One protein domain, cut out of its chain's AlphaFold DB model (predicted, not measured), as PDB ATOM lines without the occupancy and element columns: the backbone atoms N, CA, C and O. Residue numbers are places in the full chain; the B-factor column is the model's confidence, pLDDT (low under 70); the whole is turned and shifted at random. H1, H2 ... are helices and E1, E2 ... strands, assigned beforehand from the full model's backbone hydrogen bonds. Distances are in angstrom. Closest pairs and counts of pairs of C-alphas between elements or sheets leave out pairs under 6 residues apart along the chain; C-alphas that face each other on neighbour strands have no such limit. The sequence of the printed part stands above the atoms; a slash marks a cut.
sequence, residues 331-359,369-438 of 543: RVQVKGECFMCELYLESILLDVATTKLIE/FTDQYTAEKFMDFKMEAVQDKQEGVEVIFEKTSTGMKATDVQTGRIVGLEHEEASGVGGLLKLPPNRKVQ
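Overview. This is residues 331 to 359 and 369 to 438 of the 543 residues of an uncharacterized protein of Phaeodactylibacter xiamenensis (UniProt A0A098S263). A twisted five-stranded sheet has the nine-residue helix H1 over one face near the E2 edge, and two long excursions of the chain reach out from this body in opposite directions. One leads from the small, far-off helix H2 back to E3, with residues 375 to 380 sticking out; the other is a loop after E5, with residues 425 to 430 sticking out, that returns to the short helix H3. The printed part has 99 residues, with elements in the order E1, H1, E2, H2, E3, E4, E5, H3; the sheet is mixed, ordered E2, E1, E3, E4, E5. The class is mixed, helices and strands, with 45 residues in named elements, under half. The whole is extended, with a radius of gyration of the C-alphas of 19.7 A and spans of 72 by 28 by 25 A.

Along the chain. E1, residues 331 to 335, begins at C-alpha 331 (180.384, 179.537, 169.785) and is 13.2 A long. H1, residues 343 to 351, is 12.0 A long, and E2 is residues 355 to 357. H2, residues 369 to 374, begins at C-alpha 369 (158.802, 173.116, 173.981). E3, residues 395 to 400, measures 15.5 A, E4, residues 403 to 408, 17.3 A, and E5, residues 414 to 419, 13.0 A. H3, residues 435 to 438, ends at C-alpha 438 (193.217, 165.687, 161.395).

Arrangement. E1 is parallel to E2, with N 332 and O 356 at 2.8 A, and parallel to E3, with N 335 and O 397 at 2.8 A. The pairing is staggered: E1 pairs with E2 over residues 331 to 332 and with E3 over residues 332 to 335. E1, H1 and E2 form a strand-helix-strand unit, two parallel neighbour strands with a helix between, and its crossover is right-handed. H1 is on the sheet at a height of 8.8 A and runs along the strands, at 1 degrees to E1 on the local plane; its closest C-alphas to E2 are those of Leu 349 and Thr 355, 6.3 A apart. E3, E4 and E5 form a meander, each strand the antiparallel neighbour of the one before, in two hairpins; N 398 and O 405 are 2.8 A apart, and N 406 and O 416 2.8 A. H3 only grazes the sheet, the closest C-alphas of E5 and H3 being those of Glu 418 and Gln 438, 6.9 A apart. H2 is not on the sheet and is apart from H1 and H3. Every O i to N i+4 pair is within hydrogen-bond range in H1; H2 has 0 of 2, but 3 of 3 O i to N i+3 pairs, and H3 is too short for an i+4 pair.

Size, cuts and confidence. The two C-alphas farthest apart, those of Asp 380 and Gly 427, are 72.2 A apart. Residues 360 to 368 are not printed, and C-alphas 359 and 369 are 15.0 A apart across this cut. The links H2 to E3 and E5 to H3 are long. Mean pLDDT of the printed part is 77.9; it is under 70 at residue 376, residues 384 to 388 and residues 419 to 435.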
ATOM      1  N   ARG A 331     181.686 180.175 170.051       94.19
ATOM      2  CA  ARG A 331     180.384 179.537 169.785       94.19
ATOM      3  C   ARG A 331     180.425 178.797 168.462       94.19
ATOM      4  O   ARG A 331     180.589 179.408 167.404       94.19
ATOM      5  N   VAL A 332     180.279 177.483 168.516       94.94
ATOM      6  CA  VAL A 332     180.450 176.602 167.362       94.94
ATOM      7  C   VAL A 332     179.183 175.810 167.100       94.94
ATOM      8  O   VAL A 332     178.488 175.425 168.028       94.94
ATOM      9  N   GLN A 333     178.899 175.527 165.838       94.75
ATOM     10  CA  GLN A 333     177.869 174.578 165.432       94.75
ATOM     11  C   GLN A 333     178.533 173.412 164.713       94.75
ATOM     12  O   GLN A 333     179.447 173.613 163.912       94.75
ATOM     13  N   VAL A 334     178.023 172.204 164.939       93.31
ATOM     14  CA  VAL A 334     178.310 171.047 164.091       93.31
ATOM     15  C   VAL A 334     177.090 170.777 163.217       93.31
ATOM     16  O   VAL A 334     175.994 170.492 163.695       93.31
ATOM     17  N   LYS A 335     177.271 170.910 161.908       89.94
ATOM     18  CA  LYS A 335     176.253 170.636 160.900       89.94
ATOM     19  C   LYS A 335     176.512 169.255 160.300       89.94
ATOM     20  O   LYS A 335     177.465 169.063 159.541       89.94
ATOM     21  N   GLY A 336     175.670 168.298 160.678       81.75
ATOM     22  CA  GLY A 336     175.674 166.933 160.154       81.75
ATOM     23  C   GLY A 336     174.523 166.675 159.179       81.75
ATOM     24  O   GLY A 336     173.590 167.466 159.078       81.75
ATOM     25  N   GLU A 337     174.578 165.535 158.488       80.81
ATOM     26  CA  GLU A 337     173.467 165.036 157.654       80.81
ATOM     27  C   GLU A 337     172.294 164.504 158.496       80.81
ATOM     28  O   GLU A 337     171.165 164.451 158.020       80.81
ATOM     29  N   CYS A 338     172.564 164.115 159.746       81.94
ATOM     30  CA  CYS A 338     171.567 163.702 160.727       81.94
ATOM     31  C   CYS A 338     171.923 164.232 162.121       81.94
ATOM     32  O   CYS A 338     173.082 164.566 162.392       81.94
ATOM     33  N   PHE A 339     170.942 164.266 163.026       84.62
ATOM     34  CA  PHE A 339     171.080 164.851 164.363       84.62
ATOM     35  C   PHE A 339     172.174 164.206 165.219       84.62
ATOM     36  O   PHE A 339     172.832 164.886 166.000       84.62
ATOM     37  N   MET A 340     172.376 162.893 165.076       86.12
ATOM     38  CA  MET A 340     173.302 162.090 165.892       86.12
ATOM     39  C   MET A 340     174.509 161.570 165.090       86.12
ATOM     40  O   MET A 340     175.167 160.599 165.492       86.12
ATOM     41  N   CYS A 341     174.783 162.155 163.918       83.00
ATOM     42  CA  CYS A 341     175.793 161.647 162.985       83.00
ATOM     43  C   CYS A 341     177.226 162.023 163.381       83.00
ATOM     44  O   CYS A 341     178.142 161.233 163.150       83.00
ATOM     45  N   GLU A 342     177.421 163.179 164.017       88.12
ATOM     46  CA  GLU A 342     178.747 163.768 164.251       88.12
ATOM     47  C   GLU A 342     179.130 163.839 165.742       88.12
ATOM     48  O   GLU A 342     179.984 164.629 166.138       88.12
ATOM     49  N   LEU A 343     178.568 162.944 166.567       87.06
ATOM     50  CA  LEU A 343     178.782 162.900 168.027       87.06
ATOM     51  C   LEU A 343     180.254 162.856 168.445       87.06
ATOM     52  O   LEU A 343     180.594 163.307 169.531       87.06
ATOM     53  N   TYR A 344     181.137 162.290 167.617       85.62
ATOM     54  CA  TYR A 344     182.568 162.277 167.921       85.62
ATOM     55  C   TYR A 344     183.161 163.690 167.905       85.62
ATOM     56  O   TYR A 344     183.859 164.063 168.844       85.62
ATOM     57  N   LEU A 345     182.864 164.477 166.866       88.62
ATOM     58  CA  LEU A 345     183.305 165.867 166.775       88.62
ATOM     59  C   LEU A 345     182.660 166.708 167.878       88.62
ATOM     60  O   LEU A 345     183.345 167.481 168.538       88.62
ATOM     61  N   GLU A 346     181.362 166.518 168.104       91.81
ATOM     62  CA  GLU A 346     180.630 167.208 169.167       91.81
ATOM     63  C   GLU A 346     181.231 166.908 170.542       91.81
ATOM     64  O   GLU A 346     181.477 167.832 171.306       91.81
ATOM     65  N   SER A 347     181.564 165.644 170.830       88.88
ATOM     66  CA  SER A 347     182.201 165.243 172.090       88.88
ATOM     67  C   SER A 347     183.553 165.919 172.277       88.88
ATOM     68  O   SER A 347     183.824 166.436 173.353       88.88
ATOM     69  N   ILE A 348     184.386 165.951 171.232       87.44
ATOM     70  CA  ILE A 348     185.690 166.622 171.295       87.44
ATOM     71  C   ILE A 348     185.523 168.119 171.566       87.44
ATOM     72  O   ILE A 348     186.263 168.688 172.364       87.44
ATOM     73  N   LEU A 349     184.576 168.766 170.884       89.88
ATOM     74  CA  LEU A 349     184.326 170.196 171.042       89.88
ATOM     75  C   LEU A 349     183.770 170.521 172.435       89.88
ATOM     76  O   LEU A 349     184.196 171.518 173.012       89.88
ATOM     77  N   LEU A 350     182.891 169.679 172.993       87.38
ATOM     78  CA  LEU A 350     182.360 169.828 174.358       87.38
ATOM     79  C   LEU A 350     183.415 169.623 175.452       87.38
ATOM     80  O   LEU A 350     183.316 170.230 176.518       87.38
ATOM     81  N   ASP A 351     184.432 168.796 175.207       82.25
ATOM     82  CA  ASP A 351     185.523 168.586 176.167       82.25
ATOM     83  C   ASP A 351     186.426 169.827 176.314       82.25
ATOM     84  O   ASP A 351     187.151 169.964 177.303       82.25
ATOM     85  N   VAL A 352     186.367 170.766 175.364       85.38
ATOM     86  CA  VAL A 352     187.127 172.018 175.406       85.38
ATOM     87  C   VAL A 352     186.349 173.083 176.175       85.38
ATOM     88  O   VAL A 352     185.361 173.627 175.692       85.38
ATOM     89  N   ALA A 353     186.860 173.476 177.345       80.38
ATOM     90  CA  ALA A 353     186.209 174.420 178.266       80.38
ATOM     91  C   ALA A 353     185.913 175.829 177.696       80.38
ATOM     92  O   ALA A 353     185.178 176.614 178.295       80.38
ATOM     93  N   THR A 354     186.512 176.182 176.558       85.50
ATOM     94  CA  THR A 354     186.315 177.464 175.858       85.50
ATOM     95  C   THR A 354     185.409 177.344 174.638       85.50
ATOM     96  O   THR A 354     185.302 178.280 173.851       85.50
ATOM     97  N   THR A 355     184.722 176.219 174.481       89.25
ATOM     98  CA  THR A 355     183.765 175.998 173.405       89.25
ATOM     99  C   THR A 355     182.351 176.011 173.957       89.25
ATOM    100  O   THR A 355     182.076 175.403 174.986       89.25
ATOM    101  N   LYS A 356     181.436 176.656 173.233       91.38
ATOM    102  CA  LYS A 356     179.994 176.452 173.387       91.38
ATOM    103  C   LYS A 356     179.446 175.853 172.107       91.38
ATOM    104  O   LYS A 356     179.504 176.499 171.061       91.38
ATOM    105  N   LEU A 357     178.951 174.624 172.179       93.56
ATOM    106  CA  LEU A 357     178.368 173.940 171.031       93.56
ATOM    107  C   LEU A 357     176.882 174.295 170.935       93.56
ATOM    108  O   LEU A 357     176.133 174.048 171.869       93.56
ATOM    109  N   ILE A 358     176.458 174.866 169.814       93.62
ATOM    110  CA  ILE A 358     175.094 175.336 169.572       93.62
ATOM    111  C   ILE A 358     174.439 174.448 168.510       93.62
ATOM    112  O   ILE A 358     174.948 174.314 167.396       93.62
ATOM    113  N   GLU A 359     173.291 173.864 168.841       90.94
ATOM    114  CA  GLU A 359     172.481 173.058 167.931       90.94
ATOM    115  C   GLU A 359     171.424 173.918 167.224       90.94
ATOM    116  O   GLU A 359     170.610 174.594 167.855       90.94
ATOM    117  N   PHE A 369     158.681 173.019 172.524       85.56
ATOM    118  CA  PHE A 369     158.802 173.116 173.981       85.56
ATOM    119  C   PHE A 369     158.814 174.565 174.472       85.56
ATOM    120  O   PHE A 369     158.209 174.863 175.501       85.56
ATOM    121  N   THR A 370     159.485 175.467 173.753       78.81
ATOM    122  CA  THR A 370     159.586 176.873 174.166       78.81
ATOM    123  C   THR A 370     158.273 177.630 173.986       78.81
ATOM    124  O   THR A 370     157.955 178.490 174.800       78.81
ATOM    125  N   ASP A 371     157.460 177.274 172.991       79.38
ATOM    126  CA  ASP A 371     156.134 177.858 172.766       79.38
ATOM    127  C   ASP A 371     155.196 177.558 173.937       79.38
ATOM    128  O   ASP A 371     154.398 178.407 174.344       79.38
ATOM    129  N   GLN A 372     155.346 176.383 174.562       78.31
ATOM    130  CA  GLN A 372     154.579 176.040 175.754       78.31
ATOM    131  C   GLN A 372     154.860 176.988 176.917       78.31
ATOM    132  O   GLN A 372     153.991 177.122 177.771       78.31
ATOM    133  N   TYR A 373     156.005 177.682 176.955       78.31
ATOM    134  CA  TYR A 373     156.309 178.638 178.022       78.31
ATOM    135  C   TYR A 373     155.332 179.814 178.079       78.31
ATOM    136  O   TYR A 373     155.231 180.482 179.101       78.31
ATOM    137  N   THR A 374     154.607 180.073 176.995       74.44
ATOM    138  CA  THR A 374     153.585 181.124 176.942       74.44
ATOM    139  C   THR A 374     152.224 180.665 177.471       74.44
ATOM    140  O   THR A 374     151.304 181.473 177.592       74.44
ATOM    141  N   ALA A 375     152.069 179.376 177.794       77.88
ATOM    142  CA  ALA A 375     150.808 178.824 178.257       77.88
ATOM    143  C   ALA A 375     150.436 179.346 179.654       77.88
ATOM    144  O   ALA A 375     151.259 179.359 180.568       77.88
ATOM    145  N   GLU A 376     149.153 179.670 179.844       66.50
ATOM    146  CA  GLU A 376     148.602 180.217 181.096       66.50
ATOM    147  C   GLU A 376     148.932 179.350 182.327       66.50
ATOM    148  O   GLU A 376     149.228 179.855 183.408       66.50
ATOM    149  N   LYS A 377     148.986 178.023 182.141       73.38
ATOM    150  CA  LYS A 377     149.367 177.055 183.184       73.38
ATOM    151  C   LYS A 377     150.779 177.252 183.755       73.38
ATOM    152  O   LYS A 377     151.094 176.649 184.774       73.38
ATOM    153  N   PHE A 378     151.626 178.056 183.113       77.19
ATOM    154  CA  PHE A 378     152.981 178.362 183.568       77.19
ATOM    155  C   PHE A 378     153.183 179.835 183.952       77.19
ATOM    156  O   PHE A 378     154.328 180.248 184.120       77.19
ATOM    157  N   MET A 379     152.116 180.625 184.132       71.06
ATOM    158  CA  MET A 379     152.230 182.042 184.529       71.06
ATOM    159  C   MET A 379     152.983 182.262 185.849       71.06
ATOM    160  O   MET A 379     153.562 183.325 186.049       71.06
ATOM    161  N   ASP A 380     153.009 181.262 186.733       70.88
ATOM    162  CA  ASP A 380     153.741 181.330 188.002       70.88
ATOM    163  C   ASP A 380     155.264 181.120 187.839       70.88
ATOM    164  O   ASP A 380     156.034 181.325 188.785       70.88
ATOM    165  N   PHE A 381     155.733 180.726 186.648       73.50
ATOM    166  CA  PHE A 381     157.155 180.585 186.331       73.50
ATOM    167  C   PHE A 381     157.738 181.898 185.790       73.50
ATOM    168  O   PHE A 381     157.146 182.573 184.953       73.50
ATOM    169  N   LYS A 382     158.950 182.247 186.237       74.94
ATOM    170  CA  LYS A 382     159.722 183.395 185.745       74.94
ATOM    171  C   LYS A 382     160.358 183.055 184.409       74.94
ATOM    172  O   LYS A 382     161.523 182.654 184.322       74.94
ATOM    173  N   MET A 383     159.558 183.185 183.361       74.31
ATOM    174  CA  MET A 383     159.950 182.787 182.019       74.31
ATOM    175  C   MET A 383     161.029 183.677 181.400       74.31
ATOM    176  O   MET A 383     161.730 183.212 180.505       74.31
ATOM    177  N   GLU A 384     161.293 184.878 181.931       69.25
ATOM    178  CA  GLU A 384     162.400 185.722 181.449       69.25
ATOM    179  C   GLU A 384     163.773 185.042 181.632       69.25
ATOM    180  O   GLU A 384     164.750 185.353 180.947       69.25
ATOM    181  N   ALA A 385     163.870 184.066 182.544       62.34
ATOM    182  CA  ALA A 385     165.075 183.270 182.733       62.34
ATOM    183  C   ALA A 385     165.312 182.225 181.623       62.34
ATOM    184  O   ALA A 385     166.428 181.697 181.540       62.34
ATOM    185  N   VAL A 386     164.319 181.924 180.781       67.50
ATOM    186  CA  VAL A 386     164.362 180.851 179.767       67.50
ATOM    187  C   VAL A 386     163.868 181.272 178.375       67.50
ATOM    188  O   VAL A 386     164.166 180.584 177.406       67.50
ATOM    189  N   GLN A 387     163.163 182.391 178.230       65.75
ATOM    190  CA  GLN A 387     162.708 182.906 176.935       65.75
ATOM    191  C   GLN A 387     163.809 183.705 176.215       65.75
ATOM    192  O   GLN A 387     164.613 184.382 176.854       65.75
ATOM    193  N   ASP A 388     163.845 183.608 174.881       60.75
ATOM    194  CA  ASP A 388     164.650 184.437 173.964       60.75
ATOM    195  C   ASP A 388     166.175 184.469 174.199       60.75
ATOM    196  O   ASP A 388     166.847 185.462 173.922       60.75
ATOM    197  N   LYS A 389     166.762 183.357 174.661       70.75
ATOM    198  CA  LYS A 389     168.209 183.245 174.945       70.75
ATOM    199  C   LYS A 389     169.049 182.608 173.841       70.75
ATOM    200  O   LYS A 389     170.167 182.177 174.113       70.75
ATOM    201  N   GLN A 390     168.541 182.528 172.614       75.19
ATOM    202  CA  GLN A 390     169.247 181.799 171.560       75.19
ATOM    203  C   GLN A 390     170.620 182.418 171.286       75.19
ATOM    204  O   GLN A 390     170.718 183.546 170.801       75.19
ATOM    205  N   GLU A 391     171.686 181.665 171.549       84.31
ATOM    206  CA  GLU A 391     173.038 182.160 171.319       84.31
ATOM    207  C   GLU A 391     173.404 182.077 169.832       84.31
ATOM    208  O   GLU A 391     173.102 181.098 169.147       84.31
ATOM    209  N   GLY A 392     174.058 183.115 169.306       88.94
ATOM    210  CA  GLY A 392     174.572 183.115 167.933       88.94
ATOM    211  C   GLY A 392     175.675 182.072 167.709       88.94
ATOM    212  O   GLY A 392     176.257 181.549 168.655       88.94
ATOM    213  N   VAL A 393     175.988 181.797 166.442       94.31
ATOM    214  CA  VAL A 393     177.083 180.899 166.040       94.31
ATOM    215  C   VAL A 393     178.189 181.723 165.391       94.31
ATOM    216  O   VAL A 393     177.906 182.581 164.558       94.31
ATOM    217  N   GLU A 394     179.443 181.463 165.755       95.44
ATOM    218  CA  GLU A 394     180.618 182.123 165.169       95.44
ATOM    219  C   GLU A 394     181.279 181.248 164.105       95.44
ATOM    220  O   GLU A 394     181.728 181.757 163.080       95.44
ATOM    221  N   VAL A 395     181.320 179.931 164.327       95.62
ATOM    222  CA  VAL A 395     181.909 178.972 163.386       95.62
ATOM    223  C   VAL A 395     181.000 177.770 163.182       95.62
ATOM    224  O   VAL A 395     180.514 177.178 164.141       95.62
ATOM    225  N   ILE A 396     180.823 177.367 161.926       95.06
ATOM    226  CA  ILE A 396     180.091 176.154 161.553       95.06
ATOM    227  C   ILE A 396     181.083 175.120 161.036       95.06
ATOM    228  O   ILE A 396     181.708 175.333 159.996       95.06
ATOM    229  N   PHE A 397     181.189 173.993 161.732       93.75
ATOM    230  CA  PHE A 397     181.831 172.783 161.235       93.75
ATOM    231  C   PHE A 397     180.821 171.989 160.411       93.75
ATOM    232  O   PHE A 397     179.730 171.690 160.885       93.75
ATOM    233  N   GLU A 398     181.170 171.637 159.180       91.25
ATOM    234  CA  GLU A 398     180.307 170.885 158.273       91.25
ATOM    235  C   GLU A 398     181.093 169.725 157.668       91.25
ATOM    236  O   GLU A 398     182.191 169.899 157.126       91.25
ATOM    237  N   LYS A 399     180.513 168.527 157.736       84.12
ATOM    238  CA  LYS A 399     181.033 167.383 156.997       84.12
ATOM    239  C   LYS A 399     180.684 167.533 155.524       84.12
ATOM    240  O   LYS A 399     179.552 167.829 155.163       84.12
ATOM    241  N   THR A 400     181.675 167.319 154.676       81.56
ATOM    242  CA  THR A 400     181.519 167.337 153.222       81.56
ATOM    243  C   THR A 400     181.742 165.938 152.662       81.56
ATOM    244  O   THR A 400     182.248 165.051 153.352       81.56
ATOM    245  N   SER A 401     181.427 165.742 151.382       77.00
ATOM    246  CA  SER A 401     181.686 164.479 150.682       77.00
ATOM    247  C   SER A 401     183.164 164.072 150.678       77.00
ATOM    248  O   SER A 401     183.465 162.899 150.506       77.00
ATOM    249  N   THR A 402     184.080 165.031 150.843       74.81
ATOM    250  CA  THR A 402     185.533 164.824 150.751       74.81
ATOM    251  C   THR A 402     186.269 165.022 152.071       74.81
ATOM    252  O   THR A 402     187.491 165.047 152.054       74.81
ATOM    253  N   GLY A 403     185.580 165.241 153.194       79.44
ATOM    254  CA  GLY A 403     186.240 165.552 154.467       79.44
ATOM    255  C   GLY A 403     185.406 166.471 155.348       79.44
ATOM    256  O   GLY A 403     184.195 166.280 155.476       79.44
ATOM    257  N   MET A 404     186.024 167.481 155.946       85.75
ATOM    258  CA  MET A 404     185.365 168.422 156.850       85.75
ATOM    259  C   MET A 404     185.813 169.847 156.557       85.75
ATOM    260  O   MET A 404     186.964 170.087 156.217       85.75
ATOM    261  N   LYS A 405     184.910 170.811 156.698       90.19
ATOM    262  CA  LYS A 405     185.258 172.230 156.608       90.19
ATOM    263  C   LYS A 405     184.724 172.979 157.813       90.19
ATOM    264  O   LYS A 405     183.737 172.567 158.419       90.19
ATOM    265  N   ALA A 406     185.331 174.116 158.094       92.31
ATOM    266  CA  ALA A 406     184.825 175.083 159.043       92.31
ATOM    267  C   ALA A 406     184.664 176.442 158.379       92.31
ATOM    268  O   ALA A 406     185.549 176.901 157.654       92.31
ATOM    269  N   THR A 407     183.528 177.079 158.634       94.12
ATOM    270  CA  THR A 407     183.160 178.363 158.036       94.12
ATOM    271  C   THR A 407     182.947 179.386 159.136       94.12
ATOM    272  O   THR A 407     182.186 179.134 160.066       94.12
ATOM    273  N   ASP A 408     183.611 180.529 159.022       93.88
ATOM    274  CA  ASP A 408     183.348 181.691 159.865       93.88
ATOM    275  C   ASP A 408     182.029 182.340 159.431       93.88
ATOM    276  O   ASP A 408     181.842 182.672 158.257       93.88
ATOM    277  N   VAL A 409     181.094 182.488 160.369       93.62
ATOM    278  CA  VAL A 409     179.727 182.940 160.074       93.62
ATOM    279  C   VAL A 409     179.698 184.412 159.672       93.62
ATOM    280  O   VAL A 409     178.953 184.782 158.768       93.62
ATOM    281  N   GLN A 410     180.521 185.252 160.304       91.25
ATOM    282  CA  GLN A 410     180.524 186.693 160.052       91.25
ATOM    283  C   GLN A 410     181.038 187.025 158.645       91.25
ATOM    284  O   GLN A 410     180.520 187.923 157.983       91.25
ATOM    285  N   THR A 411     182.073 186.322 158.192       90.62
ATOM    286  CA  THR A 411     182.761 186.595 156.923       90.62
ATOM    287  C   THR A 411     182.343 185.662 155.789       90.62
ATOM    288  O   THR A 411     182.655 185.942 154.631       90.62
ATOM    289  N   GLY A 412     181.686 184.542 156.103       89.56
ATOM    290  CA  GLY A 412     181.346 183.480 155.154       89.56
ATOM    291  C   GLY A 412     182.559 182.719 154.606       89.56
ATOM    292  O   GLY A 412     182.423 181.938 153.663       89.56
ATOM    293  N   ARG A 413     183.762 182.955 155.145       90.56
ATOM    294  CA  ARG A 413     185.001 182.348 154.647       90.56
ATOM    295  C   ARG A 413     185.207 180.965 155.247       90.56
ATOM    296  O   ARG A 413     184.967 180.747 156.432       90.56
ATOM    297  N   ILE A 414     185.726 180.049 154.431       88.00
ATOM    298  CA  ILE A 414     186.254 178.774 154.921       88.00
ATOM    299  C   ILE A 414     187.547 179.081 155.678       88.00
ATOM    300  O   ILE A 414     188.506 179.583 155.094       88.00
ATOM    301  N   VAL A 415     187.542 178.809 156.980       84.88
ATOM    302  CA  VAL A 415     188.662 179.056 157.906       84.88
ATOM    303  C   VAL A 415     189.380 177.774 158.321       84.88
ATOM    304  O   VAL A 415     190.438 177.835 158.933       84.88
ATOM    305  N   GLY A 416     188.833 176.614 157.957       82.50
ATOM    306  CA  GLY A 416     189.486 175.321 158.107       82.50
ATOM    307  C   GLY A 416     188.964 174.342 157.067       82.50
ATOM    308  O   GLY A 416     187.778 174.369 156.727       82.50
ATOM    309  N   LEU A 417     189.848 173.503 156.538       81.81
ATOM    310  CA  LEU A 417     189.505 172.504 155.537       81.81
ATOM    311  C   LEU A 417     190.387 171.273 155.727       81.81
ATOM    312  O   LEU A 417     191.612 171.356 155.698       81.81
ATOM    313  N   GLU A 418     189.737 170.139 155.920       80.00
ATOM    314  CA  GLU A 418     190.322 168.812 156.003       80.00
ATOM    315  C   GLU A 418     189.794 168.005 154.817       80.00
ATOM    316  O   GLU A 418     188.586 167.968 154.565       80.00
ATOM    317  N   HIS A 419     190.709 167.399 154.065       69.81
ATOM    318  CA  HIS A 419     190.390 166.574 152.909       69.81
ATOM    319  C   HIS A 419     190.883 165.147 153.129       69.81
ATOM    320  O   HIS A 419     192.029 164.931 153.525       69.81
ATOM    321  N   GLU A 420     190.057 164.178 152.739       61.00
ATOM    322  CA  GLU A 420     190.504 162.818 152.487       61.00
ATOM    323  C   GLU A 420     191.521 162.857 151.338       61.00
ATOM    324  O   GLU A 420     191.161 163.037 150.172       61.00
ATOM    325  N   GLU A 421     192.811 162.713 151.649       55.91
ATOM    326  CA  GLU A 421     193.803 162.471 150.608       55.91
ATOM    327  C   GLU A 421     193.460 161.148 149.912       55.91
ATOM    328  O   GLU A 421     193.463 160.078 150.527       55.91
ATOM    329  N   ALA A 422     193.173 161.209 148.609       46.38
ATOM    330  CA  ALA A 422     193.099 160.014 147.784       46.38
ATOM    331  C   ALA A 422     194.456 159.301 147.862       46.38
ATOM    332  O   ALA A 422     195.493 159.873 147.514       46.38
ATOM    333  N   SER A 423     194.462 158.058 148.341       45.78
ATOM    334  CA  SER A 423     195.675 157.254 148.413       45.78
ATOM    335  C   SER A 423     196.325 157.179 147.027       45.78
ATOM    336  O   SER A 423     195.696 156.827 146.028       45.78
ATOM    337  N   GLY A 424     197.589 157.601 146.963       42.19
ATOM    338  CA  GLY A 424     198.301 157.818 145.710       42.19
ATOM    339  C   GLY A 424     198.351 156.581 144.812       42.19
ATOM    340  O   GLY A 424     198.644 155.466 145.248       42.19
ATOM    341  N   VAL A 425     198.132 156.811 143.519       42.84
ATOM    342  CA  VAL A 425     198.464 155.873 142.447       42.84
ATOM    343  C   VAL A 425     199.987 155.712 142.417       42.84
ATOM    344  O   VAL A 425     200.698 156.630 142.021       42.84
ATOM    345  N   GLY A 426     200.496 154.556 142.856       44.06
ATOM    346  CA  GLY A 426     201.922 154.222 142.750       44.06
ATOM    347  C   GLY A 426     202.498 153.431 143.926       44.06
ATOM    348  O   GLY A 426     203.312 153.957 144.674       44.06
ATOM    349  N   GLY A 427     202.111 152.158 144.064       38.72
ATOM    350  CA  GLY A 427     202.931 151.066 144.627       38.72
ATOM    351  C   GLY A 427     203.370 151.088 146.102       38.72
ATOM    352  O   GLY A 427     203.741 150.036 146.615       38.72
ATOM    353  N   LEU A 428     203.314 152.213 146.812       47.53
ATOM    354  CA  LEU A 428     203.596 152.302 148.245       47.53
ATOM    355  C   LEU A 428     202.292 152.596 148.981       47.53
ATOM    356  O   LEU A 428     201.737 153.686 148.861       47.53
ATOM    357  N   LEU A 429     201.811 151.607 149.740       39.28
ATOM    358  CA  LEU A 429     200.715 151.740 150.701       39.28
ATOM    359  C   LEU A 429     201.081 152.814 151.739       39.28
ATOM    360  O   LEU A 429     201.578 152.509 152.821       39.28
ATOM    361  N   LYS A 430     200.839 154.088 151.418       45.53
ATOM    362  CA  LYS A 430     200.661 155.110 152.442       45.53
ATOM    363  C   LYS A 430     199.365 154.750 153.158       45.53
ATOM    364  O   LYS A 430     198.292 154.805 152.561       45.53
ATOM    365  N   LEU A 431     199.478 154.298 154.405       46.31
ATOM    366  CA  LEU A 431     198.314 154.191 155.274       46.31
ATOM    367  C   LEU A 431     197.684 155.588 155.343       46.31
ATOM    368  O   LEU A 431     198.425 156.543 155.594       46.31
ATOM    369  N   PRO A 432     196.374 155.733 155.080       49.06
ATOM    370  CA  PRO A 432     195.730 157.030 155.187       49.06
ATOM    371  C   PRO A 432     195.933 157.570 156.611       49.06
ATOM    372  O   PRO A 432     195.886 156.784 157.570       49.06
ATOM    373  N   PRO A 433     196.201 158.877 156.768       54.25
ATOM    374  CA  PRO A 433     196.340 159.487 158.080       54.25
ATOM    375  C   PRO A 433     195.099 159.219 158.941       54.25
ATOM    376  O   PRO A 433     193.984 159.011 158.457       54.25
ATOM    377  N   ASN A 434     195.295 159.180 160.259       64.75
ATOM    378  CA  ASN A 434     194.196 158.961 161.190       64.75
ATOM    379  C   ASN A 434     193.280 160.195 161.193       64.75
ATOM    380  O   ASN A 434     193.597 161.195 161.833       64.75
ATOM    381  N   ARG A 435     192.128 160.096 160.519       69.19
ATOM    382  CA  ARG A 435     191.125 161.167 160.371       69.19
ATOM    383  C   ARG A 435     190.754 161.864 161.682       69.19
ATOM    384  O   ARG A 435     190.519 163.065 161.702       69.19
ATOM    385  N   LYS A 436     190.749 161.130 162.799       73.94
ATOM    386  CA  LYS A 436     190.505 161.700 164.132       73.94
ATOM    387  C   LYS A 436     191.514 162.792 164.488       73.94
ATOM    388  O   LYS A 436     191.129 163.851 164.962       73.94
ATOM    389  N   VAL A 437     192.791 162.543 164.207       74.94
ATOM    390  CA  VAL A 437     193.888 163.479 164.475       74.94
ATOM    391  C   VAL A 437     193.746 164.727 163.602       74.94
ATOM    392  O   VAL A 437     193.877 165.836 164.103       74.94
ATOM    393  N   GLN A 438     193.408 164.562 162.319       76.19
ATOM    394  CA  GLN A 438     193.217 165.687 161.395       76.19
ATOM    395  C   GLN A 438     192.050 166.593 161.810       76.19
ATOM    396  O   GLN A 438     192.190 167.815 161.793       76.19
TER     397      GLN A 438